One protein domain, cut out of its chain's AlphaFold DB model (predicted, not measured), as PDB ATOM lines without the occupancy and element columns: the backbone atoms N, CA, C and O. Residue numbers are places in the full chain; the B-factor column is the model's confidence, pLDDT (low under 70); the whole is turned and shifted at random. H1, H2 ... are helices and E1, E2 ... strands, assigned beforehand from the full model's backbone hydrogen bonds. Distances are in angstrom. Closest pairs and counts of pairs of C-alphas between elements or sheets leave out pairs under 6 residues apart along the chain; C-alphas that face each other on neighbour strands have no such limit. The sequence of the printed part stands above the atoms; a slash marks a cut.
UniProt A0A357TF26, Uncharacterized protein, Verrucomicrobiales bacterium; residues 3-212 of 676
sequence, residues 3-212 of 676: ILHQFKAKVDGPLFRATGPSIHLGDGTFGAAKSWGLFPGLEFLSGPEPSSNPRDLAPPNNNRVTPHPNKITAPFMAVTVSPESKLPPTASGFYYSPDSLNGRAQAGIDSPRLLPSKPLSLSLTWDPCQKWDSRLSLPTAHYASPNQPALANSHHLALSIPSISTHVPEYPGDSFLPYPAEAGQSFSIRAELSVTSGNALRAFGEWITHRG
ATOM      1  N   ILE A   3       3.363 -27.661   4.018       95.50
ATOM      2  CA  ILE A   3       3.455 -26.477   4.869       95.50
ATOM      3  C   ILE A   3       2.638 -26.720   6.136       95.50
ATOM      4  O   ILE A   3       1.464 -27.078   6.063       95.50
ATOM      5  N   LEU A   4       3.254 -26.484   7.293       96.25
ATOM      6  CA  LEU A   4       2.595 -26.442   8.595       96.25
ATOM      7  C   LEU A   4       2.830 -25.055   9.203       96.25
ATOM      8  O   LEU A   4       3.957 -24.726   9.563       96.25
ATOM      9  N   HIS A   5       1.775 -24.251   9.314       95.25
ATOM     10  CA  HIS A   5       1.791 -23.024  10.108       95.25
ATOM     11  C   HIS A   5       1.278 -23.330  11.511       95.25
ATOM     12  O   HIS A   5       0.238 -23.970  11.650       95.25
ATOM     13  N   GLN A   6       2.001 -22.878  12.536       95.56
ATOM     14  CA  GLN A   6       1.618 -23.036  13.937       95.56
ATOM     15  C   GLN A   6       1.522 -21.672  14.609       95.56
ATOM     16  O   GLN A   6       2.408 -20.831  14.469       95.56
ATOM     17  N   PHE A   7       0.456 -21.489  15.375       94.69
ATOM     18  CA  PHE A   7       0.222 -20.308  16.191       94.69
ATOM     19  C   PHE A   7       0.073 -20.748  17.643       94.69
ATOM     20  O   PHE A   7      -0.440 -21.834  17.914       94.69
ATOM     21  N   LYS A   8       0.501 -19.909  18.585       95.75
ATOM     22  CA  LYS A   8       0.299 -20.140  20.016       95.75
ATOM     23  C   LYS A   8      -0.200 -18.859  20.664       95.75
ATOM     24  O   LYS A   8       0.483 -17.835  20.594       95.75
ATOM     25  N   ALA A   9      -1.373 -18.920  21.281       95.38
ATOM     26  CA  ALA A   9      -1.890 -17.816  22.072       95.38
ATOM     27  C   ALA A   9      -0.983 -17.606  23.292       95.38
ATOM     28  O   ALA A   9      -0.644 -18.552  24.005       95.38
ATOM     29  N   LYS A  10      -0.526 -16.369  23.504       95.81
ATOM     30  CA  LYS A  10       0.332 -16.015  24.650       95.81
ATOM     31  C   LYS A  10      -0.467 -15.561  25.868       95.81
ATOM     32  O   LYS A  10       0.047 -15.626  26.977       95.81
ATOM     33  N   VAL A  11      -1.683 -15.086  25.641       94.94
ATOM     34  CA  VAL A  11      -2.615 -14.557  26.636       94.94
ATOM     35  C   VAL A  11      -4.019 -15.003  26.252       94.94
ATOM     36  O   VAL A  11      -4.247 -15.330  25.084       94.94
ATOM     37  N   ASP A  12      -4.936 -14.970  27.211       96.12
ATOM     38  CA  ASP A  12      -6.359 -15.107  26.923       96.12
ATOM     39  C   ASP A  12      -6.815 -13.911  26.081       96.12
ATOM     40  O   ASP A  12      -6.455 -12.763  26.364       96.12
ATOM     41  N   GLY A  13      -7.598 -14.155  25.034       93.06
ATOM     42  CA  GLY A  13      -8.130 -13.061  24.235       93.06
ATOM     43  C   GLY A  13      -8.791 -13.471  22.923       93.06
ATOM     44  O   GLY A  13      -8.737 -14.626  22.507       93.06
ATOM     45  N   PRO A  14      -9.427 -12.506  22.242       91.75
ATOM     46  CA  PRO A  14     -10.087 -12.752  20.970       91.75
ATOM     47  C   PRO A  14      -9.071 -12.987  19.841       91.75
ATOM     48  O   PRO A  14      -8.279 -12.109  19.493       91.75
ATOM     49  N   LEU A  15      -9.143 -14.156  19.208       90.06
ATOM     50  CA  LEU A  15      -8.500 -14.448  17.933       90.06
ATOM     51  C   LEU A  15      -9.426 -14.014  16.790       90.06
ATOM     52  O   LEU A  15     -10.404 -14.686  16.461       90.06
ATOM     53  N   PHE A  16      -9.086 -12.885  16.169       86.75
ATOM     54  CA  PHE A  16      -9.799 -12.358  15.002       86.75
ATOM     55  C   PHE A  16      -9.400 -13.064  13.709       86.75
ATOM     56  O   PHE A  16     -10.249 -13.415  12.895       86.75
ATOM     57  N   ARG A  17      -8.092 -13.235  13.501       89.25
ATOM     58  CA  ARG A  17      -7.536 -13.928  12.343       89.25
ATOM     59  C   ARG A  17      -6.087 -14.328  12.600       89.25
ATOM     60  O   ARG A  17      -5.297 -13.519  13.077       89.25
ATOM     61  N   ALA A  18      -5.729 -15.537  12.201       92.25
ATOM     62  CA  ALA A  18      -4.361 -15.990  12.012       92.25
ATOM     63  C   ALA A  18      -4.245 -16.585  10.604       92.25
ATOM     64  O   ALA A  18      -4.923 -17.559  10.282       92.25
ATOM     65  N   THR A  19      -3.417 -15.974   9.756       93.12
ATOM     66  CA  THR A  19      -3.268 -16.343   8.339       93.12
ATOM     67  C   THR A  19      -1.951 -17.081   8.121       93.12
ATOM     68  O   THR A  19      -0.900 -16.613   8.553       93.12
ATOM     69  N   GLY A  20      -1.994 -18.218   7.429       90.94
ATOM     70  CA  GLY A  20      -0.817 -18.993   7.061       90.94
ATOM     71  C   GLY A  20      -1.174 -20.289   6.315       90.94
ATOM     72  O   GLY A  20      -2.020 -21.034   6.801       90.94
ATOM     73  N   PRO A  21      -0.528 -20.615   5.178       93.94
ATOM     74  CA  PRO A  21       0.406 -19.766   4.432       93.94
ATOM     75  C   PRO A  21      -0.293 -18.568   3.770       93.94
ATOM     76  O   PRO A  21      -1.491 -18.622   3.512       93.94
ATOM     77  N   SER A  22       0.466 -17.502   3.485       94.19
ATOM     78  CA  SER A  22       0.030 -16.336   2.700       94.19
ATOM     79  C   SER A  22       1.018 -16.086   1.567       94.19
ATOM     80  O   SER A  22       2.161 -15.711   1.817       94.19
ATOM     81  N   ILE A  23       0.596 -16.336   0.329       94.75
ATOM     82  CA  ILE A  23       1.460 -16.312  -0.854       94.75
ATOM     83  C   ILE A  23       1.085 -15.116  -1.726       94.75
ATOM     84  O   ILE A  23      -0.072 -14.977  -2.118       94.75
ATOM     85  N   HIS A  24       2.080 -14.287  -2.048       94.50
ATOM     86  CA  HIS A  24       1.968 -13.139  -2.949       94.50
ATOM     87  C   HIS A  24       2.703 -13.460  -4.255       94.50
ATOM     88  O   HIS A  24       3.892 -13.193  -4.414       94.50
ATOM     89  N   LEU A  25       2.009 -14.124  -5.175       93.12
ATOM     90  CA  LEU A  25       2.591 -14.597  -6.426       93.12
ATOM     91  C   LEU A  25       2.776 -13.437  -7.410       93.12
ATOM     92  O   LEU A  25       1.835 -12.693  -7.669       93.12
ATOM     93  N   GLY A  26       3.966 -13.313  -7.993       91.06
ATOM     94  CA  GLY A  26       4.284 -12.256  -8.959       91.06
ATOM     95  C   GLY A  26       4.828 -10.971  -8.334       91.06
ATOM     96  O   GLY A  26       5.337 -10.122  -9.067       91.06
ATOM     97  N   ASP A  27       4.797 -10.847  -7.003       90.62
ATOM     98  CA  ASP A  27       5.406  -9.713  -6.307       90.62
ATOM     99  C   ASP A  27       6.911  -9.631  -6.626       90.62
ATOM    100  O   ASP A  27       7.609 -10.647  -6.679       90.62
ATOM    101  N   GLY A  28       7.388  -8.430  -6.948       87.25
ATOM    102  CA  GLY A  28       8.753  -8.187  -7.429       87.25
ATOM    103  C   GLY A  28       9.138  -8.832  -8.776       87.25
ATOM    104  O   GLY A  28      10.302  -8.741  -9.161       87.25
ATOM    105  N   THR A  29       8.215  -9.483  -9.501       88.56
ATOM    106  CA  THR A  29       8.494 -10.183 -10.777       88.56
ATOM    107  C   THR A  29       7.485  -9.817 -11.879       88.56
ATOM    108  O   THR A  29       7.485  -8.677 -12.337       88.56
ATOM    109  N   PHE A  30       6.628 -10.746 -12.320       90.06
ATOM    110  CA  PHE A  30       5.657 -10.548 -13.413       90.06
ATOM    111  C   PHE A  30       4.371  -9.821 -12.985       90.06
ATOM    112  O   PHE A  30       3.479  -9.589 -13.809       90.06
ATOM    113  N   GLY A  31       4.262  -9.459 -11.707       90.75
ATOM    114  CA  GLY A  31       3.156  -8.699 -11.149       90.75
ATOM    115  C   GLY A  31       1.806  -9.409 -11.250       90.75
ATOM    116  O   GLY A  31       1.690 -10.620 -11.070       90.75
ATOM    117  N   ALA A  32       0.771  -8.638 -11.583       90.75
ATOM    118  CA  ALA A  32      -0.595  -9.108 -11.806       90.75
ATOM    119  C   ALA A  32      -0.801  -9.896 -13.116       90.75
ATOM    120  O   ALA A  32      -1.935 -10.284 -13.421       90.75
ATOM    121  N   ALA A  33       0.248 -10.119 -13.916       92.06
ATOM    122  CA  ALA A  33       0.106 -10.836 -15.174       92.06
ATOM    123  C   ALA A  33      -0.246 -12.304 -14.914       92.06
ATOM    124  O   ALA A  33       0.313 -12.944 -14.018       92.06
ATOM    125  N   LYS A  34      -1.184 -12.833 -15.696       93.62
ATOM    126  CA  LYS A  34      -1.538 -14.254 -15.691       93.62
ATOM    127  C   LYS A  34      -2.123 -14.671 -17.032       93.62
ATOM    128  O   LYS A  34      -2.564 -13.829 -17.819       93.62
ATOM    129  N   SER A  35      -2.159 -15.975 -17.258       93.25
ATOM    130  CA  SER A  35      -2.917 -16.573 -18.351       93.25
ATOM    131  C   SER A  35      -4.173 -17.271 -17.848       93.25
ATOM    132  O   SER A  35      -5.171 -17.244 -18.557       93.25
ATOM    133  N   TRP A  36      -4.157 -17.867 -16.650       95.56
ATOM    134  CA  TRP A  36      -5.310 -18.552 -16.051       95.56
ATOM    135  C   TRP A  36      -5.358 -18.348 -14.533       95.56
ATOM    136  O   TRP A  36      -4.326 -18.166 -13.883       95.56
ATOM    137  N   GLY A  37      -6.557 -18.421 -13.961       97.12
ATOM    138  CA  GLY A  37      -6.777 -18.514 -12.519       97.12
ATOM    139  C   GLY A  37      -7.917 -19.480 -12.217       97.12
ATOM    140  O   GLY A  37      -8.936 -19.452 -12.905       97.12
ATOM    141  N   LEU A  38      -7.750 -20.337 -11.215       98.50
ATOM    142  CA  LEU A  38      -8.747 -21.340 -10.853       98.50
ATOM    143  C   LEU A  38      -8.895 -21.424  -9.341       98.50
ATOM    144  O   LEU A  38      -7.938 -21.720  -8.631       98.50
ATOM    145  N   PHE A  39     -10.120 -21.238  -8.876       98.50
ATOM    146  CA  PHE A  39     -10.570 -21.576  -7.538       98.50
ATOM    147  C   PHE A  39     -11.926 -22.287  -7.689       98.50
ATOM    148  O   PHE A  39     -12.940 -21.612  -7.889       98.50
ATOM    149  N   PRO A  40     -11.956 -23.636  -7.708       98.56
ATOM    150  CA  PRO A  40     -13.144 -24.407  -8.055       98.56
ATOM    151  C   PRO A  40     -14.362 -24.024  -7.209       98.56
ATOM    152  O   PRO A  40     -14.288 -23.927  -5.982       98.56
ATOM    153  N   GLY A  41     -15.481 -23.788  -7.891       97.56
ATOM    154  CA  GLY A  41     -16.725 -23.309  -7.298       97.56
ATOM    155  C   GLY A  41     -16.851 -21.786  -7.203       97.56
ATOM    156  O   GLY A  41     -17.940 -21.293  -6.912       97.56
ATOM    157  N   LEU A  42     -15.768 -21.036  -7.449       96.62
ATOM    158  CA  LEU A  42     -15.707 -19.603  -7.154       96.62
ATOM    159  C   LEU A  42     -15.156 -18.737  -8.292       96.62
ATOM    160  O   LEU A  42     -15.789 -17.756  -8.676       96.62
ATOM    161  N   GLU A  43     -13.976 -19.076  -8.815       97.12
ATOM    162  CA  GLU A  43     -13.261 -18.295  -9.828       97.12
ATOM    163  C   GLU A  43     -12.745 -19.219 -10.936       97.12
ATOM    164  O   GLU A  43     -12.028 -20.185 -10.669       97.12
ATOM    165  N   PHE A  44     -13.083 -18.907 -12.188       97.38
ATOM    166  CA  PHE A  44     -12.518 -19.565 -13.365       97.38
ATOM    167  C   PHE A  44     -12.166 -18.494 -14.394       97.38
ATOM    168  O   PHE A  44     -13.008 -18.028 -15.160       97.38
ATOM    169  N   LEU A  45     -10.922 -18.037 -14.318       95.69
ATOM    170  CA  LEU A  45     -10.450 -16.819 -14.960       95.69
ATOM    171  C   LEU A  45      -9.611 -17.163 -16.185       95.69
ATOM    172  O   LEU A  45      -8.685 -17.972 -16.092       95.69
ATOM    173  N   SER A  46      -9.906 -16.504 -17.306       92.88
ATOM    174  CA  SER A  46      -9.127 -16.622 -18.542       92.88
ATOM    175  C   SER A  46      -8.383 -15.329 -18.844       92.88
ATOM    176  O   SER A  46      -8.932 -14.231 -18.736       92.88
ATOM    177  N   GLY A  47      -7.122 -15.461 -19.240       90.75
ATOM    178  CA  GLY A  47      -6.241 -14.345 -19.542       90.75
ATOM    179  C   GLY A  47      -6.143 -13.362 -18.370       90.75
ATOM    180  O   GLY A  47      -6.119 -13.771 -17.205       90.75
ATOM    181  N   PRO A  48      -6.116 -12.049 -18.647       88.94
ATOM    182  CA  PRO A  48      -5.948 -11.026 -17.623       88.94
ATOM    183  C   PRO A  48      -7.246 -10.691 -16.855       88.94
ATOM    184  O   PRO A  48      -7.323  -9.649 -16.207       88.94
ATOM    185  N   GLU A  49      -8.279 -11.535 -16.916       90.69
ATOM    186  CA  GLU A  49      -9.556 -11.305 -16.232       90.69
ATOM    187  C   GLU A  49      -9.384 -11.199 -14.704       90.69
ATOM    188  O   GLU A  49      -8.751 -12.071 -14.105       90.69
ATOM    189  N   PRO A  50      -9.929 -10.165 -14.037       90.75
ATOM    190  CA  PRO A  50      -9.845 -10.044 -12.585       90.75
ATOM    191  C   PRO A  50     -10.867 -10.940 -11.862       90.75
ATOM    192  O   PRO A  50     -12.000 -11.096 -12.314       90.75
ATOM    193  N   SER A  51     -10.484 -11.467 -10.696       93.25
ATOM    194  CA  SER A  51     -11.394 -12.086  -9.722       93.25
ATOM    195  C   SER A  51     -12.394 -11.075  -9.150       93.25
ATOM    196  O   SER A  51     -12.139  -9.871  -9.178       93.25
ATOM    197  N   SER A  52     -13.476 -11.555  -8.527       92.44
ATOM    198  CA  SER A  52     -14.491 -10.717  -7.854       92.44
ATOM    199  C   SER A  52     -15.173  -9.685  -8.772       92.44
ATOM    200  O   SER A  52     -15.459  -8.549  -8.379       92.44
ATOM    201  N   ASN A  53     -15.420 -10.071 -10.028       89.81
ATOM    202  CA  ASN A  53     -15.897  -9.163 -11.067       89.81
ATOM    203  C   ASN A  53     -17.376  -8.753 -10.852       89.81
ATOM    204  O   ASN A  53     -18.244  -9.628 -10.776       89.81
ATOM    205  N   PRO A  54     -17.711  -7.443 -10.816       91.06
ATOM    206  CA  PRO A  54     -19.091  -6.970 -10.666       91.06
ATOM    207  C   PRO A  54     -20.020  -7.323 -11.847       91.06
ATOM    208  O   PRO A  54     -21.239  -7.173 -11.769       91.06
ATOM    209  N   ARG A  55     -19.445  -7.778 -12.963       91.38
ATOM    210  CA  ARG A  55     -20.153  -8.344 -14.116       91.38
ATOM    211  C   ARG A  55     -20.784  -9.703 -13.813       91.38
ATOM    212  O   ARG A  55     -21.719 -10.102 -14.496       91.38
ATOM    213  N   ASP A  56     -20.281 -10.415 -12.810       92.06
ATOM    214  CA  ASP A  56     -20.771 -11.748 -12.468       92.06
ATOM    215  C   ASP A  56     -21.690 -11.702 -11.239       92.06
ATOM    216  O   ASP A  56     -22.617 -12.493 -11.132       92.06
ATOM    217  N   LEU A  57     -21.483 -10.774 -10.310       91.50
ATOM    218  CA  LEU A  57     -22.352 -10.552  -9.150       91.50
ATOM    219  C   LEU A  57     -22.373  -9.055  -8.835       91.50
ATOM    220  O   LEU A  57     -21.376  -8.380  -9.039       91.50
ATOM    221  N   ALA A  58     -23.473  -8.509  -8.328       91.00
ATOM    222  CA  ALA A  58     -23.517  -7.124  -7.875       91.00
ATOM    223  C   ALA A  58     -22.831  -6.977  -6.505       91.00
ATOM    224  O   ALA A  58     -22.852  -7.915  -5.702       91.00
ATOM    225  N   PRO A  59     -22.258  -5.804  -6.188       88.94
ATOM    226  CA  PRO A  59     -21.828  -5.501  -4.829       88.94
ATOM    227  C   PRO A  59     -22.969  -5.617  -3.803       88.94
ATOM    228  O   PRO A  59     -24.099  -5.245  -4.123       88.94
ATOM    229  N   PRO A  60     -22.690  -6.097  -2.573       87.12
ATOM    230  CA  PRO A  60     -21.383  -6.547  -2.071       87.12
ATOM    231  C   PRO A  60     -21.031  -8.003  -2.440       87.12
ATOM    232  O   PRO A  60     -19.893  -8.425  -2.233       87.12
ATOM    233  N   ASN A  61     -21.969  -8.760  -3.019       87.19
ATOM    234  CA  ASN A  61     -21.830 -10.197  -3.297       87.19
ATOM    235  C   ASN A  61     -20.708 -10.526  -4.295       87.19
ATOM    236  O   ASN A  61     -20.224 -11.656  -4.328       87.19
ATOM    237  N   ASN A  62     -20.268  -9.548  -5.089       90.50
ATOM    238  CA  ASN A  62     -19.122  -9.681  -5.986       90.50
ATOM    239  C   ASN A  62     -17.789  -9.877  -5.263       90.50
ATOM    240  O   ASN A  62     -16.856 -10.374  -5.883       90.50
ATOM    241  N   ASN A  63     -17.674  -9.486  -3.989       90.19
ATOM    242  CA  ASN A  63     -16.458  -9.696  -3.218       90.19
ATOM    243  C   ASN A  63     -16.330 -11.176  -2.837       90.19
ATOM    244  O   ASN A  63     -16.981 -11.653  -1.909       90.19
ATOM    245  N   ARG A  64     -15.470 -11.894  -3.563       91.56
ATOM    246  CA  ARG A  64     -15.225 -13.335  -3.412       91.56
ATOM    247  C   ARG A  64     -13.853 -13.632  -2.808       91.56
ATOM    248  O   ARG A  64     -13.378 -14.757  -2.887       91.56
ATOM    249  N   VAL A  65     -13.201 -12.634  -2.211       92.25
ATOM    250  CA  VAL A  65     -11.823 -12.771  -1.710       92.25
ATOM    251  C   VAL A  65     -11.732 -13.773  -0.563       92.25
ATOM    252  O   VAL A  65     -10.730 -14.466  -0.443       92.25
ATOM    253  N   THR A  66     -12.755 -13.829   0.293       91.62
ATOM    254  CA  THR A  66     -12.801 -14.692   1.484       91.62
ATOM    255  C   THR A  66     -14.133 -15.445   1.507       91.62
ATOM    256  O   THR A  66     -15.042 -15.032   2.219       91.62
ATOM    257  N   PRO A  67     -14.297 -16.490   0.679       91.94
ATOM    258  CA  PRO A  67     -15.567 -17.189   0.525       91.94
ATOM    259  C   PRO A  67     -15.852 -18.135   1.690       91.94
ATOM    260  O   PRO A  67     -14.935 -18.737   2.258       91.94
ATOM    261  N   HIS A  68     -17.134 -18.361   1.980       91.56
ATOM    262  CA  HIS A  68     -17.539 -19.431   2.891       91.56
ATOM    263  C   HIS A  68     -16.958 -20.783   2.423       91.56
ATOM    264  O   HIS A  68     -17.085 -21.094   1.237       91.56
ATOM    265  N   PRO A  69     -16.361 -21.622   3.302       91.75
ATOM    266  CA  PRO A  69     -15.718 -22.880   2.907       91.75
ATOM    267  C   PRO A  69     -16.615 -23.804   2.077       91.75
ATOM    268  O   PRO A  69     -16.154 -24.437   1.132       91.75
ATOM    269  N   ASN A  70     -17.917 -23.825   2.378       91.88
ATOM    270  CA  ASN A  70     -18.900 -24.615   1.631       91.88
ATOM    271  C   ASN A  70     -19.121 -24.141   0.186       91.88
ATOM    272  O   ASN A  70     -19.703 -24.896  -0.575       91.88
ATOM    273  N   LYS A  71     -18.669 -22.942  -0.212       94.75
ATOM    274  CA  LYS A  71     -18.736 -22.481  -1.612       94.75
ATOM    275  C   LYS A  71     -17.726 -23.179  -2.519       94.75
ATOM    276  O   LYS A  71     -17.819 -23.074  -3.739       94.75
ATOM    277  N   ILE A  72     -16.750 -23.861  -1.925       97.00
ATOM    278  CA  ILE A  72     -15.604 -24.415  -2.628       97.00
ATOM    279  C   ILE A  72     -15.889 -25.859  -3.012       97.00
ATOM    280  O   ILE A  72     -16.058 -26.724  -2.153       97.00
ATOM    281  N   THR A  73     -15.897 -26.141  -4.309       98.44
ATOM    282  CA  THR A  73     -16.198 -27.480  -4.838       98.44
ATOM    283  C   THR A  73     -15.000 -28.427  -4.713       98.44
ATOM    284  O   THR A  73     -15.159 -29.634  -4.545       98.44
ATOM    285  N   ALA A  74     -13.780 -27.893  -4.689       98.12
ATOM    286  CA  ALA A  74     -12.564 -28.654  -4.426       98.12
ATOM    287  C   ALA A  74     -11.530 -27.787  -3.683       98.12
ATOM    288  O   ALA A  74     -11.329 -26.643  -4.088       98.12
ATOM    289  N   PRO A  75     -10.866 -28.295  -2.622       97.44
ATOM    290  CA  PRO A  75      -9.950 -27.526  -1.768       97.44
ATOM    291  C   PRO A  75      -8.589 -27.287  -2.450       97.44
ATOM    292  O   PRO A  75      -7.541 -27.813  -2.063       97.44
ATOM    293  N   PHE A  76      -8.642 -26.506  -3.524       98.50
ATOM    294  CA  PHE A  76      -7.573 -26.208  -4.458       98.50
ATOM    295  C   PHE A  76      -7.727 -24.762  -4.930       98.50
ATOM    296  O   PHE A  76      -8.833 -24.307  -5.204       98.50
ATOM    297  N   MET A  77      -6.624 -24.045  -5.091       98.56
ATOM    298  CA  MET A  77      -6.605 -22.801  -5.855       98.56
ATOM    299  C   MET A  77      -5.268 -22.630  -6.558       98.56
ATOM    300  O   MET A  77      -4.233 -23.030  -6.024       98.56
ATOM    301  N   ALA A  78      -5.278 -22.039  -7.749       98.50
ATOM    302  CA  ALA A  78      -4.085 -21.871  -8.560       98.50
ATOM    303  C   ALA A  78      -4.126 -20.628  -9.445       98.50
ATOM    304  O   ALA A  78      -5.187 -20.161  -9.861       98.50
ATOM    305  N   VAL A  79      -2.934 -20.150  -9.787       98.12
ATOM    306  CA  VAL A  79      -2.709 -19.132 -10.816       98.12
ATOM    307  C   VAL A  79      -1.660 -19.657 -11.788       98.12
ATOM    308  O   VAL A  79      -0.629 -20.193 -11.372       98.12
ATOM    309  N   THR A  80      -1.927 -19.493 -13.082       97.31
ATOM    310  CA  THR A  80      -1.013 -19.848 -14.168       97.31
ATOM    311  C   THR A  80      -0.390 -18.602 -14.768       97.31
ATOM    312  O   THR A  80      -1.080 -17.628 -15.079       97.31
ATOM    313  N   VAL A  81       0.910 -18.685 -15.020       95.50
ATOM    314  CA  VAL A  81       1.668 -17.702 -15.788       95.50
ATOM    315  C   VAL A  81       2.336 -18.412 -16.960       95.50
ATOM    316  O   VAL A  81       2.837 -19.526 -16.833       95.50
ATOM    317  N   SER A  82       2.324 -17.774 -18.121       93.69
ATOM    318  CA  SER A  82       2.875 -18.261 -19.387       93.69
ATOM    319  C   SER A  82       3.582 -17.121 -20.133       93.69
ATOM    320  O   SER A  82       3.417 -15.961 -19.738       93.69
ATOM    321  N   PRO A  83       4.332 -17.409 -21.214       90.62
ATOM    322  CA  PRO A  83       4.955 -16.371 -22.042       90.62
ATOM    323  C   PRO A  83       3.966 -15.327 -22.589       90.62
ATOM    324  O   PRO A  83       4.344 -14.190 -22.839       90.62
ATOM    325  N   GLU A  84       2.696 -15.701 -22.749       88.50
ATOM    326  CA  GLU A  84       1.621 -14.867 -23.300       88.50
ATOM    327  C   GLU A  84       0.803 -14.153 -22.215       88.50
ATOM    328  O   GLU A  84      -0.210 -13.521 -22.517       88.50
ATOM    329  N   SER A  85       1.185 -14.282 -20.940       91.56
ATOM    330  CA  SER A  85       0.450 -13.669 -19.831       91.56
ATOM    331  C   SER A  85       0.472 -12.151 -19.912       91.56
ATOM    332  O   SER A  85       1.524 -11.528 -20.052       91.56
ATOM    333  N   LYS A  86      -0.711 -11.554 -19.758       88.50
ATOM    334  CA  LYS A  86      -0.914 -10.108 -19.862       88.50
ATOM    335  C   LYS A  86      -1.408  -9.528 -18.550       88.50
ATOM    336  O   LYS A  86      -1.993 -10.229 -17.724       88.50
ATOM    337  N   LEU A  87      -1.178  -8.234 -18.377       86.00
ATOM    338  CA  LEU A  87      -1.808  -7.433 -17.339       86.00
ATOM    339  C   LEU A  87      -3.244  -7.059 -17.758       86.00
ATOM    340  O   LEU A  87      -3.515  -6.924 -18.960       86.00
ATOM    341  N   PRO A  88      -4.159  -6.855 -16.790       78.00
ATOM    342  CA  PRO A  88      -5.479  -6.282 -17.055       78.00
ATOM    343  C   PRO A  88      -5.382  -4.946 -17.811       78.00
ATOM    344  O   PRO A  88      -4.453  -4.176 -17.557       78.00
ATOM    345  N   PRO A  89      -6.320  -4.645 -18.729       76.44
ATOM    346  CA  PRO A  89      -6.373  -3.340 -19.384       76.44
ATOM    347  C   PRO A  89      -6.592  -2.217 -18.355       76.44
ATOM    348  O   PRO A  89      -7.286  -2.406 -17.354       76.44
ATOM    349  N   THR A  90      -6.028  -1.031 -18.613       70.62
ATOM    350  CA  THR A  90      -6.119   0.140 -17.714       70.62
ATOM    351  C   THR A  90      -7.550   0.638 -17.519       70.62
ATOM    352  O   THR A  90      -7.891   1.126 -16.446       70.62
ATOM    353  N   ALA A  91      -8.391   0.496 -18.543       67.50
ATOM    354  CA  ALA A  91      -9.824   0.726 -18.478       67.50
ATOM    355  C   ALA A  91     -10.531  -0.419 -19.203       67.50
ATOM    356  O   ALA A  91     -10.208  -0.731 -20.349       67.50
ATOM    357  N   SER A  92     -11.496  -1.044 -18.537       70.31
ATOM    358  CA  SER A  92     -12.360  -2.055 -19.140       70.31
ATOM    359  C   SER A  92     -13.818  -1.699 -18.898       70.31
ATOM    360  O   SER A  92     -14.186  -1.194 -17.836       70.31
ATOM    361  N   GLY A  93     -14.654  -1.916 -19.913       81.50
ATOM    362  CA  GLY A  93     -16.097  -1.772 -19.761       81.50
ATOM    363  C   GLY A  93     -16.662  -2.851 -18.836       81.50
ATOM    364  O   GLY A  93     -16.054  -3.901 -18.649       81.50
ATOM    365  N   PHE A  94     -17.873  -2.626 -18.317       88.69
ATOM    366  CA  PHE A  94     -18.576  -3.571 -17.435       88.69
ATOM    367  C   PHE A  94     -18.613  -5.011 -17.984       88.69
ATOM    368  O   PHE A  94     -18.508  -5.963 -17.225       88.69
ATOM    369  N   TYR A  95     -18.724  -5.175 -19.304       90.44
ATOM    370  CA  TYR A  95     -18.824  -6.476 -19.969       90.44
ATOM    371  C   TYR A  95     -17.492  -7.108 -20.374       90.44
ATOM    372  O   TYR A  95     -17.484  -8.141 -21.038       90.44
ATOM    373  N   TYR A  96     -16.358  -6.510 -20.012       89.75
ATOM    374  CA  TYR A  96     -15.063  -7.028 -20.429       89.75
ATOM    375  C   TYR A  96     -14.855  -8.464 -19.956       89.75
ATOM    376  O   TYR A  96     -14.832  -8.721 -18.755       89.75
ATOM    377  N   SER A  97     -14.672  -9.378 -20.904       92.06
ATOM    378  CA  SER A  97     -14.255 -10.760 -20.691       92.06
ATOM    379  C   SER A  97     -13.260 -11.127 -21.793       92.06
ATOM    380  O   SER A  97     -13.649 -11.124 -22.959       92.06
ATOM    381  N   PRO A  98     -11.993 -11.450 -21.480       90.88
ATOM    382  CA  PRO A  98     -10.990 -11.805 -22.491       90.88
ATOM    383  C   PRO A  98     -11.391 -12.988 -23.380       90.88
ATOM    384  O   PRO A  98     -10.870 -13.143 -24.479       90.88
ATOM    385  N   ASP A  99     -12.322 -13.814 -22.903       93.19
ATOM    386  CA  ASP A  99     -12.843 -14.985 -23.599       93.19
ATOM    387  C   ASP A  99     -14.267 -14.762 -24.146       93.19
ATOM    388  O   ASP A  99     -15.055 -15.697 -24.247       93.19
ATOM    389  N   SER A 100     -14.622 -13.518 -24.488       94.69
ATOM    390  CA  SER A 100     -15.774 -13.200 -25.346       94.69
ATOM    391  C   SER A 100     -15.322 -12.673 -26.706       94.69
ATOM    392  O   SER A 100     -14.192 -12.203 -26.857       94.69
ATOM    393  N   LEU A 101     -16.201 -12.726 -27.708       93.75
ATOM    394  CA  LEU A 101     -15.909 -12.206 -29.045       93.75
ATOM    395  C   LEU A 101     -15.444 -10.742 -28.996       93.75
ATOM    396  O   LEU A 101     -14.408 -10.404 -29.566       93.75
ATOM    397  N   ASN A 102     -16.176  -9.887 -28.280       91.25
ATOM    398  CA  ASN A 102     -15.852  -8.463 -28.185       91.25
ATOM    399  C   ASN A 102     -14.663  -8.184 -27.256       91.25
ATOM    400  O   ASN A 102     -13.931  -7.213 -27.464       91.25
ATOM    401  N   GLY A 103     -14.467  -8.998 -26.219       86.88
ATOM    402  CA  GLY A 103     -13.379  -8.798 -25.268       86.88
ATOM    403  C   GLY A 103     -12.013  -9.224 -25.804       86.88
ATOM    404  O   GLY A 103     -11.014  -8.610 -25.441       86.88
ATOM    405  N   ARG A 104     -11.949 -10.173 -26.748       83.44
ATOM    406  CA  ARG A 104     -10.699 -10.548 -27.442       83.44
ATOM    407  C   ARG A 104     -10.048  -9.399 -28.205       83.44
ATOM    408  O   ARG A 104      -8.827  -9.360 -28.319       83.44
ATOM    409  N   ALA A 105     -10.847  -8.459 -28.712       70.06
ATOM    410  CA  ALA A 105     -10.343  -7.264 -29.386       70.06
ATOM    411  C   ALA A 105      -9.697  -6.257 -28.410       70.06
ATOM    412  O   ALA A 105      -8.942  -5.383 -28.830       70.06
ATOM    413  N   GLN A 106      -9.976  -6.373 -27.108       69.75
ATOM    414  CA  GLN A 106      -9.438  -5.507 -26.060       69.75
ATOM    415  C   GLN A 106      -8.177  -6.155 -25.472       69.75
ATOM    416  O   GLN A 106      -8.228  -6.897 -24.487       69.75
ATOM    417  N   ALA A 107      -7.035  -5.903 -26.118       60.91
ATOM    418  CA  ALA A 107      -5.757  -6.486 -25.727       60.91
ATOM    419  C   ALA A 107      -5.354  -6.075 -24.299       60.91
ATOM    420  O   ALA A 107      -5.362  -4.896 -23.947       60.91
ATOM    421  N   GLY A 108      -4.963  -7.062 -23.486       60.66
ATOM    422  CA  GLY A 108      -4.252  -6.805 -22.234       60.66
ATOM    423  C   GLY A 108      -2.898  -6.132 -22.486       60.66
ATOM    424  O   GLY A 108      -2.390  -6.131 -23.610       60.66
ATOM    425  N   ILE A 109      -2.310  -5.583 -21.431       73.81
ATOM    426  CA  ILE A 109      -1.029  -4.871 -21.504       73.81
ATOM    427  C   ILE A 109       0.100  -5.892 -21.337       73.81
ATOM    428  O   ILE A 109       0.020  -6.764 -20.468       73.81
ATOM    429  N   ASP A 110       1.141  -5.807 -22.163       74.12
ATOM    430  CA  ASP A 110       2.295  -6.699 -22.041       74.12
ATOM    431  C   ASP A 110       2.976  -6.514 -20.675       74.12
ATOM    432  O   ASP A 110       3.132  -5.394 -20.179       74.12
ATOM    433  N   SER A 111       3.353  -7.624 -20.033       63.34
ATOM    434  CA  SER A 111       3.987  -7.571 -18.714       63.34
ATOM    435  C   SER A 111       5.431  -7.062 -18.822       63.34
ATOM    436  O   SER A 111       6.200  -7.575 -19.640       63.34
ATOM    437  N   PRO A 112       5.854  -6.088 -17.997       57.28
ATOM    438  CA  PRO A 112       7.134  -5.423 -18.188       57.28
ATOM    439  C   PRO A 112       8.396  -6.187 -17.736       57.28
ATOM    440  O   PRO A 112       9.450  -5.573 -17.885       57.28
ATOM    441  N   ARG A 113       8.363  -7.449 -17.231       69.12
ATOM    442  CA  ARG A 113       9.513  -8.417 -17.144       69.12
ATOM    443  C   ARG A 113       9.201  -9.716 -16.347       69.12
ATOM    444  O   ARG A 113       8.335  -9.726 -15.486       69.12
ATOM    445  N   LEU A 114      10.001 -10.773 -16.603       76.25
ATOM    446  CA  LEU A 114      10.075 -12.104 -15.940       76.25
ATOM    447  C   LEU A 114       8.869 -13.055 -16.102       76.25
ATOM    448  O   LEU A 114       8.382 -13.631 -15.131       76.25
ATOM    449  N   LEU A 115       8.438 -13.300 -17.341       85.00
ATOM    450  CA  LEU A 115       7.538 -14.420 -17.645       85.00
ATOM    451  C   LEU A 115       8.325 -15.737 -17.808       85.00
ATOM    452  O   LEU A 115       9.449 -15.719 -18.321       85.00
ATOM    453  N   PRO A 116       7.768 -16.887 -17.387       88.31
ATOM    454  CA  PRO A 116       8.387 -18.185 -17.623       88.31
ATOM    455  C   PRO A 116       8.364 -18.533 -19.118       88.31
ATOM    456  O   PRO A 116       7.471 -18.113 -19.847       88.31
ATOM    457  N   SER A 117       9.316 -19.352 -19.576       89.88
ATOM    458  CA  SER A 117       9.411 -19.785 -20.984       89.88
ATOM    459  C   SER A 117       8.356 -20.818 -21.397       89.88
ATOM    460  O   SER A 117       8.210 -21.120 -22.580       89.88
ATOM    461  N   LYS A 118       7.632 -21.381 -20.428       93.31
ATOM    462  CA  LYS A 118       6.521 -22.321 -20.604       93.31
ATOM    463  C   LYS A 118       5.431 -21.996 -19.581       93.31
ATOM    464  O   LYS A 118       5.758 -21.418 -18.545       93.31
ATOM    465  N   PRO A 119       4.170 -22.394 -19.815       95.44
ATOM    466  CA  PRO A 119       3.129 -22.287 -18.802       95.44
ATOM    467  C   PRO A 119       3.530 -22.994 -17.499       95.44
ATOM    468  O   PRO A 119       3.920 -24.167 -17.512       95.44
ATOM    469  N   LEU A 120       3.420 -22.274 -16.385       96.44
ATOM    470  CA  LEU A 120       3.626 -22.762 -15.027       96.44
ATOM    471  C   LEU A 120       2.434 -22.359 -14.165       96.44
ATOM    472  O   LEU A 120       2.018 -21.202 -14.172       96.44
ATOM    473  N   SER A 121       1.928 -23.306 -13.387       97.62
ATOM    474  CA  SER A 121       0.857 -23.091 -12.423       97.62
ATOM    475  C   SER A 121       1.375 -23.306 -11.016       97.62
ATOM    476  O   SER A 121       1.938 -24.358 -10.724       97.62
ATOM    477  N   LEU A 122       1.166 -22.326 -10.141       97.75
ATOM    478  CA  LEU A 122       1.386 -22.481  -8.707       97.75
ATOM    479  C   LEU A 122       0.037 -22.712  -8.030       97.75
ATOM    480  O   LEU A 122      -0.891 -21.929  -8.229       97.75
ATOM    481  N   SER A 123      -0.060 -23.789  -7.251       98.38
ATOM    482  CA  SER A 123      -1.290 -24.213  -6.580       98.38
ATOM    483  C   SER A 123      -1.114 -24.323  -5.069       98.38
ATOM    484  O   SER A 123      -0.094 -24.829  -4.598       98.38
ATOM    485  N   LEU A 124      -2.120 -23.871  -4.316       98.56
ATOM    486  CA  LEU A 124      -2.269 -24.115  -2.883       98.56
ATOM    487  C   LEU A 124      -3.459 -25.048  -2.650       98.56
ATOM    488  O   LEU A 124      -4.557 -24.802  -3.148       98.56
ATOM    489  N   THR A 125      -3.243 -26.105  -1.873       98.12
ATOM    490  CA  THR A 125      -4.252 -27.134  -1.582       98.12
ATOM    491  C   THR A 125      -4.292 -27.446  -0.092       98.12
ATOM    492  O   THR A 125      -3.307 -27.224   0.620       98.12
ATOM    493  N   TRP A 126      -5.430 -27.927   0.403       97.56
ATOM    494  CA  TRP A 126      -5.606 -28.249   1.820       97.56
ATOM    495  C   TRP A 126      -6.631 -29.364   2.032       97.56
ATOM    496  O   TRP A 126      -7.397 -29.709   1.138       97.56
ATOM    497  N   ASP A 127      -6.648 -29.929   3.237       95.81
ATOM    498  CA  ASP A 127      -7.769 -30.749   3.697       95.81
ATOM    499  C   ASP A 127      -8.809 -29.827   4.362       95.81
ATOM    500  O   ASP A 127      -8.475 -29.186   5.366       95.81
ATOM    501  N   PRO A 128     -10.040 -29.706   3.833       94.25
ATOM    502  CA  PRO A 128     -11.077 -28.866   4.429       94.25
ATOM    503  C   PRO A 128     -11.536 -29.406   5.792       94.25
ATOM    504  O   PRO A 128     -11.954 -28.632   6.650       94.25
ATOM    505  N   CYS A 129     -11.393 -30.707   6.044       93.62
ATOM    506  CA  CYS A 129     -11.785 -31.350   7.296       93.62
ATOM    507  C   CYS A 129     -10.680 -31.317   8.366       93.62
ATOM    508  O   CYS A 129     -10.898 -31.798   9.483       93.62
ATOM    509  N   GLN A 130      -9.512 -30.728   8.074       94.56
ATOM    510  CA  GLN A 130      -8.439 -30.598   9.058       94.56
ATOM    511  C   GLN A 130      -8.904 -29.786  10.268       94.56
ATOM    512  O   GLN A 130      -9.559 -28.755  10.114       94.56
ATOM    513  N   LYS A 131      -8.519 -30.220  11.470       94.88
ATOM    514  CA  LYS A 131      -8.827 -29.493  12.703       94.88
ATOM    515  C   LYS A 131      -7.737 -28.480  13.016       94.88
ATOM    516  O   LYS A 131      -6.572 -28.865  13.124       94.88
ATOM    517  N   TRP A 132      -8.106 -27.217  13.203       94.12
ATOM    518  CA  TRP A 132      -7.138 -26.140  13.405       94.12
ATOM    519  C   TRP A 132      -6.896 -25.768  14.873       94.12
ATOM    520  O   TRP A 132      -5.809 -25.287  15.171       94.12
ATOM    521  N   ASP A 133      -7.825 -26.050  15.793       93.12
ATOM    522  CA  ASP A 133      -7.672 -25.913  17.260       93.12
ATOM    523  C   ASP A 133      -7.792 -27.264  17.995       93.12
ATOM    524  O   ASP A 133      -8.099 -27.297  19.184       93.12
ATOM    525  N   SER A 134      -7.602 -28.383  17.280       90.06
ATOM    526  CA  SER A 134      -7.913 -29.775  17.676       90.06
ATOM    527  C   SER A 134      -9.398 -30.180  17.686       90.06
ATOM    528  O   SER A 134      -9.689 -31.379  17.761       90.06
ATOM    529  N   ARG A 135     -10.337 -29.239  17.517       90.81
ATOM    530  CA  ARG A 135     -11.790 -29.484  17.556       90.81
ATOM    531  C   ARG A 135     -12.517 -29.020  16.292       90.81
ATOM    532  O   ARG A 135     -13.196 -29.832  15.669       90.81
ATOM    533  N   LEU A 136     -12.384 -27.750  15.934       91.62
ATOM    534  CA  LEU A 136     -13.014 -27.079  14.803       91.62
ATOM    535  C   LEU A 136     -12.218 -27.296  13.514       91.62
ATOM    536  O   LEU A 136     -10.985 -27.294  13.528       91.62
ATOM    537  N   SER A 137     -12.937 -27.483  12.407       92.62
ATOM    538  CA  SER A 137     -12.395 -27.707  11.060       92.62
ATOM    539  C   SER A 137     -12.707 -26.548  10.109       92.62
ATOM    540  O   SER A 137     -13.189 -25.520  10.564       92.62
ATOM    541  N   LEU A 138     -12.468 -26.718   8.800       93.44
ATOM    542  CA  LEU A 138     -12.784 -25.756   7.731       93.44
ATOM    543  C   LEU A 138     -11.945 -24.470   7.787       93.44
ATOM    544  O   LEU A 138     -12.507 -23.396   8.001       93.44
ATOM    545  N   PRO A 139     -10.611 -24.530   7.603       94.50
ATOM    546  CA  PRO A 139      -9.824 -23.308   7.453       94.50
ATOM    547  C   PRO A 139     -10.382 -22.447   6.310       94.50
ATOM    548  O   PRO A 139     -10.824 -22.958   5.278       94.50
ATOM    549  N   THR A 140     -10.357 -21.135   6.508       93.56
ATOM    550  CA  THR A 140     -10.874 -20.157   5.551       93.56
ATOM    551  C   THR A 140      -9.852 -19.945   4.441       93.56
ATOM    552  O   THR A 140      -8.690 -19.657   4.723       93.56
ATOM    553  N   ALA A 141     -10.269 -20.058   3.184       95.44
ATOM    554  CA  ALA A 141      -9.412 -19.766   2.040       95.44
ATOM    555  C   ALA A 141      -9.499 -18.291   1.632       95.44
ATOM    556  O   ALA A 141     -10.528 -17.642   1.813       95.44
ATOM    557  N   HIS A 142      -8.416 -17.774   1.055       95.25
ATOM    558  CA  HIS A 142      -8.354 -16.440   0.472       95.25
ATOM    559  C   HIS A 142      -7.759 -16.493  -0.927       95.25
ATOM    560  O   HIS A 142      -6.684 -17.068  -1.118       95.25
ATOM    561  N   TYR A 143      -8.434 -15.850  -1.877       96.50
ATOM    562  CA  TYR A 143      -8.002 -15.791  -3.267       96.50
ATOM    563  C   TYR A 143      -8.275 -14.413  -3.871       96.50
ATOM    564  O   TYR A 143      -9.408 -13.936  -3.867       96.50
ATOM    565  N   ALA A 144      -7.247 -13.784  -4.434       95.69
ATOM    566  CA  ALA A 144      -7.400 -12.558  -5.212       95.69
ATOM    567  C   ALA A 144      -6.436 -12.554  -6.399       95.69
ATOM    568  O   ALA A 144      -5.221 -12.686  -6.238       95.69
ATOM    569  N   SER A 145      -6.971 -12.384  -7.606       94.12
ATOM    570  CA  SER A 145      -6.191 -12.373  -8.840       94.12
ATOM    571  C   SER A 145      -6.743 -11.334  -9.824       94.12
ATOM    572  O   SER A 145      -7.653 -11.644 -10.596       94.12
ATOM    573  N   PRO A 146      -6.191 -10.111  -9.869       91.56
ATOM    574  CA  PRO A 146      -5.055  -9.631  -9.076       91.56
ATOM    575  C   PRO A 146      -5.412  -9.345  -7.611       91.56
ATOM    576  O   PRO A 146      -6.584  -9.283  -7.239       91.56
ATOM    577  N   ASN A 147      -4.391  -9.127  -6.781       87.75
ATOM    578  CA  ASN A 147      -4.492  -8.792  -5.361       87.75
ATOM    579  C   ASN A 147      -4.956  -7.337  -5.128       87.75
ATOM    580  O   ASN A 147      -4.265  -6.518  -4.517       87.75
ATOM    581  N   GLN A 148      -6.148  -7.009  -5.637       77.56
ATOM    582  CA  GLN A 148      -6.755  -5.686  -5.485       77.56
ATOM    583  C   GLN A 148      -6.984  -5.260  -4.026       77.56
ATOM    584  O   GLN A 148      -6.737  -4.090  -3.746       77.56
ATOM    585  N   PRO A 149      -7.393  -6.137  -3.081       68.50
ATOM    586  CA  PRO A 149      -7.634  -5.717  -1.696       68.50
ATOM    587  C   PRO A 149      -6.414  -5.085  -1.017       68.50
ATOM    588  O   PRO A 149      -6.570  -4.177  -0.207       68.50
ATOM    589  N   ALA A 150      -5.205  -5.538  -1.360       64.25
ATOM    590  CA  ALA A 150      -3.958  -4.975  -0.845       64.25
ATOM    591  C   ALA A 150      -3.363  -3.877  -1.748       64.25
ATOM    592  O   ALA A 150      -2.275  -3.389  -1.458       64.25
ATOM    593  N   LEU A 151      -4.028  -3.536  -2.865       69.19
ATOM    594  CA  LEU A 151      -3.490  -2.708  -3.958       69.19
ATOM    595  C   LEU A 151      -2.090  -3.165  -4.418       69.19
ATOM    596  O   LEU A 151      -1.281  -2.368  -4.889       69.19
ATOM    597  N   ALA A 152      -1.800  -4.459  -4.273       72.81
ATOM    598  CA  ALA A 152      -0.491  -5.025  -4.551       72.81
ATOM    599  C   ALA A 152      -0.434  -5.547  -5.989       72.81
ATOM    600  O   ALA A 152      -1.356  -6.216  -6.460       72.81
ATOM    601  N   ASN A 153       0.686  -5.307  -6.673       85.75
ATOM    602  CA  ASN A 153       0.938  -5.839  -8.012       85.75
ATOM    603  C   ASN A 153       1.341  -7.325  -7.936       85.75
ATOM    604  O   ASN A 153       2.498  -7.673  -8.135       85.75
ATOM    605  N   SER A 154       0.400  -8.190  -7.558       92.25
ATOM    606  CA  SER A 154       0.591  -9.635  -7.360       92.25
ATOM    607  C   SER A 154      -0.753 -10.375  -7.415       92.25
ATOM    608  O   SER A 154      -1.803  -9.767  -7.634       92.25
ATOM    609  N   HIS A 155      -0.732 -11.686  -7.180       95.31
ATOM    610  CA  HIS A 155      -1.895 -12.521  -6.869       95.31
ATOM    611  C   HIS A 155      -1.783 -13.034  -5.430       95.31
ATOM    612  O   HIS A 155      -0.678 -13.299  -4.962       95.31
ATOM    613  N   HIS A 156      -2.902 -13.195  -4.726       96.50
ATOM    614  CA  HIS A 156      -2.933 -13.636  -3.330       96.50
ATOM    615  C   HIS A 156      -3.613 -14.994  -3.190       96.50
ATOM    616  O   HIS A 156      -4.744 -15.163  -3.641       96.50
ATOM    617  N   LEU A 157      -2.908 -15.948  -2.584       97.56
ATOM    618  CA  LEU A 157      -3.403 -17.279  -2.235       97.56
ATOM    619  C   LEU A 157      -3.068 -17.521  -0.759       97.56
ATOM    620  O   LEU A 157      -1.887 -17.565  -0.401       97.56
ATOM    621  N   ALA A 158      -4.067 -17.668   0.109       97.06
ATOM    622  CA  ALA A 158      -3.820 -17.890   1.533       97.06
ATOM    623  C   ALA A 158      -4.872 -18.753   2.233       97.06
ATOM    624  O   ALA A 158      -5.978 -18.938   1.737       97.06
ATOM    625  N   LEU A 159      -4.526 -19.233   3.427       97.19
ATOM    626  CA  LEU A 159      -5.467 -19.830   4.376       97.19
ATOM    627  C   LEU A 159      -5.450 -19.054   5.693       97.19
ATOM    628  O   LEU A 159      -4.413 -18.507   6.071       97.19
ATOM    629  N   SER A 160      -6.563 -19.031   6.418       95.19
ATOM    630  CA  SER A 160      -6.632 -18.473   7.767       95.19
ATOM    631  C   SER A 160      -7.602 -19.210   8.684       95.19
ATOM    632  O   SER A 160      -8.398 -20.049   8.260       95.19
ATOM    633  N   ILE A 161      -7.503 -18.886   9.969       93.75
ATOM    634  CA  ILE A 161      -8.407 -19.296  11.045       93.75
ATOM    635  C   ILE A 161      -8.772 -18.065  11.885       93.75
ATOM    636  O   ILE A 161      -7.993 -17.110  11.904       93.75
ATOM    637  N   PRO A 162      -9.895 -18.067  12.618       90.94
ATOM    638  CA  PRO A 162     -10.911 -19.118  12.670       90.94
ATOM    639  C   PRO A 162     -11.769 -19.169  11.391       90.94
ATOM    640  O   PRO A 162     -11.668 -18.315  10.507       90.94
ATOM    641  N   SER A 163     -12.578 -20.216  11.267       86.12
ATOM    642  CA  SER A 163     -13.450 -20.460  10.111       86.12
ATOM    643  C   SER A 163     -14.572 -19.429   9.986       86.12
ATOM    644  O   SER A 163     -15.209 -19.069  10.982       86.12
ATOM    645  N   ILE A 164     -14.858 -18.998   8.757       81.75
ATOM    646  CA  ILE A 164     -16.072 -18.233   8.440       81.75
ATOM    647  C   ILE A 164     -17.254 -19.201   8.198       81.75
ATOM    648  O   ILE A 164     -17.038 -20.338   7.789       81.75
ATOM    649  N   SER A 165     -18.513 -18.817   8.421       63.09
ATOM    650  CA  SER A 165     -18.947 -17.567   9.070       63.09
ATOM    651  C   SER A 165     -18.995 -17.652  10.603       63.09
ATOM    652  O   SER A 165     -19.296 -16.665  11.267       63.09
ATOM    653  N   THR A 166     -18.689 -18.821  11.179       62.75
ATOM    654  CA  THR A 166     -18.920 -19.131  12.601       62.75
ATOM    655  C   THR A 166     -18.256 -18.137  13.558       62.75
ATOM    656  O   THR A 166     -18.803 -17.864  14.623       62.75
ATOM    657  N   HIS A 167     -17.098 -17.586  13.177       61.69
ATOM    658  CA  HIS A 167     -16.323 -16.671  14.022       61.69
ATOM    659  C   HIS A 167     -15.851 -15.387  13.324       61.69
ATOM    660  O   HIS A 167     -15.245 -14.539  13.970       61.69
ATOM    661  N   VAL A 168     -16.070 -15.241  12.014       60.00
ATOM    662  CA  VAL A 168     -15.632 -14.099  11.183       60.00
ATOM    663  C   VAL A 168     -16.644 -13.956  10.046       60.00
ATOM    664  O   VAL A 168     -17.076 -14.983   9.524       60.00
ATOM    665  N   PRO A 169     -17.034 -12.744   9.627       64.88
ATOM    666  CA  PRO A 169     -18.030 -12.595   8.587       64.88
ATOM    667  C   PRO A 169     -17.429 -12.854   7.207       64.88
ATOM    668  O   PRO A 169     -16.234 -12.649   6.982       64.88
ATOM    669  N   GLU A 170     -18.277 -13.277   6.269       73.94
ATOM    670  CA  GLU A 170     -17.888 -13.400   4.861       73.94
ATOM    671  C   GLU A 170     -17.716 -12.015   4.211       73.94
ATOM    672  O   GLU A 170     -16.768 -11.801   3.452       73.94
ATOM    673  N   TYR A 171     -18.575 -11.052   4.563       70.06
ATOM    674  CA  TYR A 171     -18.544  -9.695   4.024       70.06
ATOM    675  C   TYR A 171     -18.067  -8.667   5.066       70.06
ATOM    676  O   TYR A 171     -18.397  -8.768   6.251       70.06
ATOM    677  N   PRO A 172     -17.285  -7.646   4.661       63.12
ATOM    678  CA  PRO A 172     -16.916  -6.553   5.556       63.12
ATOM    679  C   PRO A 172     -18.154  -5.819   6.094       63.12
ATOM    680  O   PRO A 172     -19.005  -5.406   5.312       63.12
ATOM    681  N   GLY A 173     -18.210  -5.595   7.410       61.19
ATOM    682  CA  GLY A 173     -19.275  -4.823   8.068       61.19
ATOM    683  C   GLY A 173     -20.322  -5.658   8.809       61.19
ATOM    684  O   GLY A 173     -21.034  -5.106   9.646       61.19
ATOM    685  N   ASP A 174     -20.374  -6.970   8.581       67.38
ATOM    686  CA  ASP A 174     -21.241  -7.864   9.352       67.38
ATOM    687  C   ASP A 174     -20.698  -8.054  10.783       67.38
ATOM    688  O   ASP A 174     -19.486  -8.103  11.022       67.38
ATOM    689  N   SER A 175     -21.604  -8.174  11.756       66.88
ATOM    690  CA  SER A 175     -21.240  -8.467  13.147       66.88
ATOM    691  C   SER A 175     -20.765  -9.914  13.290       66.88
ATOM    692  O   SER A 175     -21.331 -10.824  12.685       66.88
ATOM    693  N   PHE A 176     -19.740 -10.140  14.112       73.94
ATOM    694  CA  PHE A 176     -19.201 -11.471  14.374       73.94
ATOM    695  C   PHE A 176     -18.661 -11.600  15.796       73.94
ATOM    696  O   PHE A 176     -18.327 -10.610  16.448       73.94
ATOM    697  N   LEU A 177     -18.543 -12.847  16.254       79.31
ATOM    698  CA  LEU A 177     -17.943 -13.188  17.538       79.31
ATOM    699  C   LEU A 177     -16.544 -13.775  17.306       79.31
ATOM    700  O   LEU A 177     -16.452 -14.897  16.797       79.31
ATOM    701  N   PRO A 178     -15.459 -13.055  17.659       84.94
ATOM    702  CA  PRO A 178     -14.110 -13.585  17.507       84.94
ATOM    703  C   PRO A 178     -13.929 -14.843  18.360       84.94
ATOM    704  O   PRO A 178     -14.593 -15.025  19.383       84.94
ATOM    705  N   TYR A 179     -13.010 -15.715  17.954       90.62
ATOM    706  CA  TYR A 179     -12.759 -16.956  18.677       90.62
ATOM    707  C   TYR A 179     -12.071 -16.664  20.025       90.62
ATOM    708  O   TYR A 179     -11.027 -16.009  20.021       90.62
ATOM    709  N   PRO A 180     -12.598 -17.123  21.174       93.12
ATOM    710  CA  PRO A 180     -11.968 -16.896  22.473       93.12
ATOM    711  C   PRO A 180     -10.779 -17.850  22.649       93.12
ATOM    712  O   PRO A 180     -10.959 -19.017  22.982       93.12
ATOM    713  N   ALA A 181      -9.565 -17.369  22.381       93.94
ATOM    714  CA  ALA A 181      -8.347 -18.153  22.540       93.94
ATOM    715  C   ALA A 181      -7.849 -18.107  23.989       93.94
ATOM    716  O   ALA A 181      -7.789 -17.034  24.589       93.94
ATOM    717  N   GLU A 182      -7.441 -19.257  24.519       96.31
ATOM    718  CA  GLU A 182      -6.849 -19.383  25.857       96.31
ATOM    719  C   GLU A 182      -5.318 -19.290  25.801       96.31
ATOM    720  O   GLU A 182      -4.673 -19.748  24.851       96.31
ATOM    721  N   ALA A 183      -4.695 -18.735  26.839       96.00
ATOM    722  CA  ALA A 183      -3.251 -18.673  26.970       96.00
ATOM    723  C   ALA A 183      -2.632 -20.079  26.884       96.00
ATOM    724  O   ALA A 183      -3.000 -21.010  27.592       96.00
ATOM    725  N   GLY A 184      -1.648 -20.243  26.001       95.31
ATOM    726  CA  GLY A 184      -1.000 -21.524  25.735       95.31
ATOM    727  C   GLY A 184      -1.702 -22.388  24.686       95.31
ATOM    728  O   GLY A 184      -1.057 -23.307  24.166       95.31
ATOM    729  N   GLN A 185      -2.947 -22.071  24.307       96.19
ATOM    730  CA  GLN A 185      -3.667 -22.777  23.252       96.19
ATOM    731  C   GLN A 185      -2.900 -22.686  21.930       96.19
ATOM    732  O   GLN A 185      -2.379 -21.633  21.547       96.19
ATOM    733  N   SER A 186      -2.792 -23.823  21.247       96.00
ATOM    734  CA  SER A 186      -2.058 -23.945  19.991       96.00
ATOM    735  C   SER A 186      -3.016 -24.164  18.833       96.00
ATOM    736  O   SER A 186      -3.973 -24.928  18.943       96.00
ATOM    737  N   PHE A 187      -2.704 -23.532  17.709       96.06
ATOM    738  CA  PHE A 187      -3.460 -23.648  16.474       96.06
ATOM    739  C   PHE A 187      -2.548 -24.069  15.332       96.06
ATOM    740  O   PHE A 187      -1.355 -23.751  15.335       96.06
ATOM    741  N   SER A 188      -3.099 -24.748  14.330       96.44
ATOM    742  CA  SER A 188      -2.330 -25.107  13.144       96.44
ATOM    743  C   SER A 188      -3.132 -25.073  11.858       96.44
ATOM    744  O   SER A 188      -4.296 -25.458  11.843       96.44
ATOM    745  N   ILE A 189      -2.461 -24.695  10.772       97.50
ATOM    746  CA  ILE A 189      -2.973 -24.808   9.408       97.50
ATOM    747  C   ILE A 189      -1.979 -25.632   8.591       97.50
ATOM    748  O   ILE A 189      -0.775 -25.356   8.581       97.50
ATOM    749  N   ARG A 190      -2.488 -26.655   7.908       97.50
ATOM    750  CA  ARG A 190      -1.752 -27.536   7.001       97.50
ATOM    751  C   ARG A 190      -2.192 -27.278   5.571       97.50
ATOM    752  O   ARG A 190      -3.387 -27.241   5.276       97.50
ATOM    753  N   ALA A 191      -1.216 -27.146   4.687       97.62
ATOM    754  CA  ALA A 191      -1.445 -26.967   3.262       97.62
ATOM    755  C   ALA A 191      -0.316 -27.601   2.449       97.62
ATOM    756  O   ALA A 191       0.774 -27.858   2.967       97.62
ATOM    757  N   GLU A 192      -0.553 -27.805   1.160       97.38
ATOM    758  CA  GLU A 192       0.483 -28.183   0.206       97.38
ATOM    759  C   GLU A 192       0.572 -27.153  -0.919       97.38
ATOM    760  O   GLU A 192      -0.441 -26.728  -1.476       97.38
ATOM    761  N   LEU A 193       1.805 -26.761  -1.233       96.94
ATOM    762  CA  LEU A 193       2.163 -25.866  -2.325       96.94
ATOM    763  C   LEU A 193       2.870 -26.664  -3.420       96.94
ATOM    764  O   LEU A 193       3.878 -27.325  -3.140       96.94
ATOM    765  N   SER A 194       2.387 -26.561  -4.654       97.38
ATOM    766  CA  SER A 194       2.941 -27.283  -5.804       97.38
ATOM    767  C   SER A 194       3.096 -26.368  -7.012       97.38
ATOM    768  O   SER A 194       2.302 -25.449  -7.211       97.38
ATOM    769  N   VAL A 195       4.129 -26.630  -7.816       96.81
ATOM    770  CA  VAL A 195       4.347 -25.979  -9.110       96.81
ATOM    771  C   VAL A 195       4.246 -27.039 -10.196       96.81
ATOM    772  O   VAL A 195       4.997 -28.011 -10.180       96.81
ATOM    773  N   THR A 196       3.341 -26.816 -11.137       97.31
ATOM    774  CA  THR A 196       3.013 -27.734 -12.227       97.31
ATOM    775  C   THR A 196       3.324 -27.065 -13.556       97.31
ATOM    776  O   THR A 196       2.988 -25.897 -13.760       97.31
ATOM    777  N   SER A 197       3.942 -27.786 -14.493       96.19
ATOM    778  CA  SER A 197       4.052 -27.293 -15.869       96.19
ATOM    779  C   SER A 197       2.725 -27.496 -16.596       96.19
ATOM    780  O   SER A 197       2.229 -28.616 -16.666       96.19
ATOM    781  N   GLY A 198       2.163 -26.418 -17.142       95.12
ATOM    782  CA  GLY A 198       0.835 -26.395 -17.751       95.12
ATOM    783  C   GLY A 198      -0.104 -25.387 -17.091       95.12
ATOM    784  O   GLY A 198       0.312 -24.573 -16.262       95.12
ATOM    785  N   ASN A 199      -1.371 -25.428 -17.498       95.25
ATOM    786  CA  ASN A 199      -2.415 -24.543 -16.989       95.25
ATOM    787  C   ASN A 199      -2.967 -25.005 -15.626       95.25
ATOM    788  O   ASN A 199      -2.552 -26.021 -15.059       95.25
ATOM    789  N   ALA A 200      -3.910 -24.230 -15.095       96.75
ATOM    790  CA  ALA A 200      -4.496 -24.477 -13.788       96.75
ATOM    791  C   ALA A 200      -5.312 -25.780 -13.724       96.75
ATOM    792  O   ALA A 200      -5.346 -26.402 -12.662       96.75
ATOM    793  N   LEU A 201      -5.919 -26.229 -14.832       97.62
ATOM    794  CA  LEU A 201      -6.580 -27.539 -14.887       97.62
ATOM    795  C   LEU A 201      -5.556 -28.665 -14.769       97.62
ATOM    796  O   LEU A 201      -5.778 -29.603 -14.015       97.62
ATOM    797  N   ARG A 202      -4.387 -28.544 -15.397       97.31
ATOM    798  CA  ARG A 202      -3.335 -29.548 -15.228       97.31
ATOM    799  C   ARG A 202      -2.829 -29.658 -13.795       97.31
ATOM    800  O   ARG A 202      -2.695 -30.762 -13.272       97.31
ATOM    801  N   ALA A 203      -2.629 -28.525 -13.126       98.12
ATOM    802  CA  ALA A 203      -2.328 -28.518 -11.693       98.12
ATOM    803  C   ALA A 203      -3.459 -29.151 -10.858       98.12
ATOM    804  O   ALA A 203      -3.195 -29.836  -9.869       98.12
ATOM    805  N   PHE A 204      -4.715 -28.962 -11.271       98.50
ATOM    806  CA  PHE A 204      -5.872 -29.576 -10.628       98.50
ATOM    807  C   PHE A 204      -5.891 -31.105 -10.800       98.50
ATOM    808  O   PHE A 204      -6.087 -31.823  -9.820       98.50
ATOM    809  N   GLY A 205      -5.594 -31.621 -11.997       97.62
ATOM    810  CA  GLY A 205      -5.435 -33.058 -12.256       97.62
ATOM    811  C   GLY A 205      -4.289 -33.692 -11.459       97.62
ATOM    812  O   GLY A 205      -4.446 -34.770 -10.880       97.62
ATOM    813  N   GLU A 206      -3.152 -32.997 -11.340       96.31
ATOM    814  CA  GLU A 206      -2.038 -33.440 -10.492       96.31
ATOM    815  C   GLU A 206      -2.429 -33.489  -9.010       96.31
ATOM    816  O   GLU A 206      -2.088 -34.451  -8.324       96.31
ATOM    817  N   TRP A 207      -3.201 -32.516  -8.510       96.94
ATOM    818  CA  TRP A 207      -3.745 -32.569  -7.150       96.94
ATOM    819  C   TRP A 207      -4.656 -33.788  -6.935       96.94
ATOM    820  O   TRP A 207      -4.503 -34.484  -5.929       96.94
ATOM    821  N   ILE A 208      -5.553 -34.088  -7.883       97.38
ATOM    822  CA  ILE A 208      -6.410 -35.288  -7.834       97.38
ATOM    823  C   ILE A 208      -5.555 -36.559  -7.815       97.38
ATOM    824  O   ILE A 208      -5.798 -37.463  -7.020       97.38
ATOM    825  N   THR A 209      -4.509 -36.618  -8.632       95.31
ATOM    826  CA  THR A 209      -3.600 -37.770  -8.668       95.31
ATOM    827  C   THR A 209      -2.840 -37.926  -7.346       95.31
ATOM    828  O   THR A 209      -2.801 -39.016  -6.777       95.31
ATOM    829  N   HIS A 210      -2.286 -36.839  -6.801       93.69
ATOM    830  CA  HIS A 210      -1.506 -36.859  -5.559       93.69
ATOM    831  C   HIS A 210      -2.315 -37.274  -4.322       93.69
ATOM    832  O   HIS A 210      -1.748 -37.858  -3.400       93.69
ATOM    833  N   ARG A 211      -3.630 -37.018  -4.297       92.00
ATOM    834  CA  ARG A 211      -4.525 -37.450  -3.205       92.00
ATOM    835  C   ARG A 211      -5.068 -38.877  -3.362       92.00
ATOM    836  O   ARG A 211      -5.910 -39.279  -2.566       92.00
ATOM    837  N   GLY A 212      -4.585 -39.634  -4.351       94.25
ATOM    838  CA  GLY A 212      -4.990 -41.023  -4.597       94.25
ATOM    839  C   GLY A 212      -6.124 -41.195  -5.611       94.25
ATOM    840  O   GLY A 212      -6.713 -42.269  -5.669       94.25
TER     841      GLY A 212
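AT A GLANCE: This is residues 3 to 212 of the 676 residues of an uncharacterized protein of Verrucomicrobiales bacterium (UniProt A0A357TF26). Little regular structure surrounds a sandwich of two antiparallel sheets, E1-E11-E7-E6-E4-E5 and E3-E9-E8; H2 packs on the larger sheet's other face. E2 and E10 pair at one end, H1 lies at the other. Of 210 printed residues, 79 lie in eleven strands and two helices, mostly strand; compact, radius of gyration of the C-alphas 17.8 A, spans 56 by 37 by 30 A.

IN THESE COORDINATES: In order: E1, residues 3-8, from C-alpha 3 (3.455, -26.477, 4.869); E2, 13-15; E3, 18-25; E4, 36-39; E5, 43-46; E6, 76-81; H1, 101-104; E7, 120-125; E8, 140-144; E9, 155-161; E10, 179-181; E11, 186-197, 36.5 A long; H2, 200-210, to C-alpha 210 (-1.506, -36.859, -5.559).

HOW THE PARTS SIT: E11 pairs with E1 over 186 to 191, N 5 and O 189 at 2.9 A, and with E7 over 192 to 197. H2, every O i to N i+4 pair within hydrogen-bond range, is on the larger sheet, height 8.3 A.

THE WHOLE: The printed part has no cut; among long links is E5 to E6; 19 residues have pLDDT under 70.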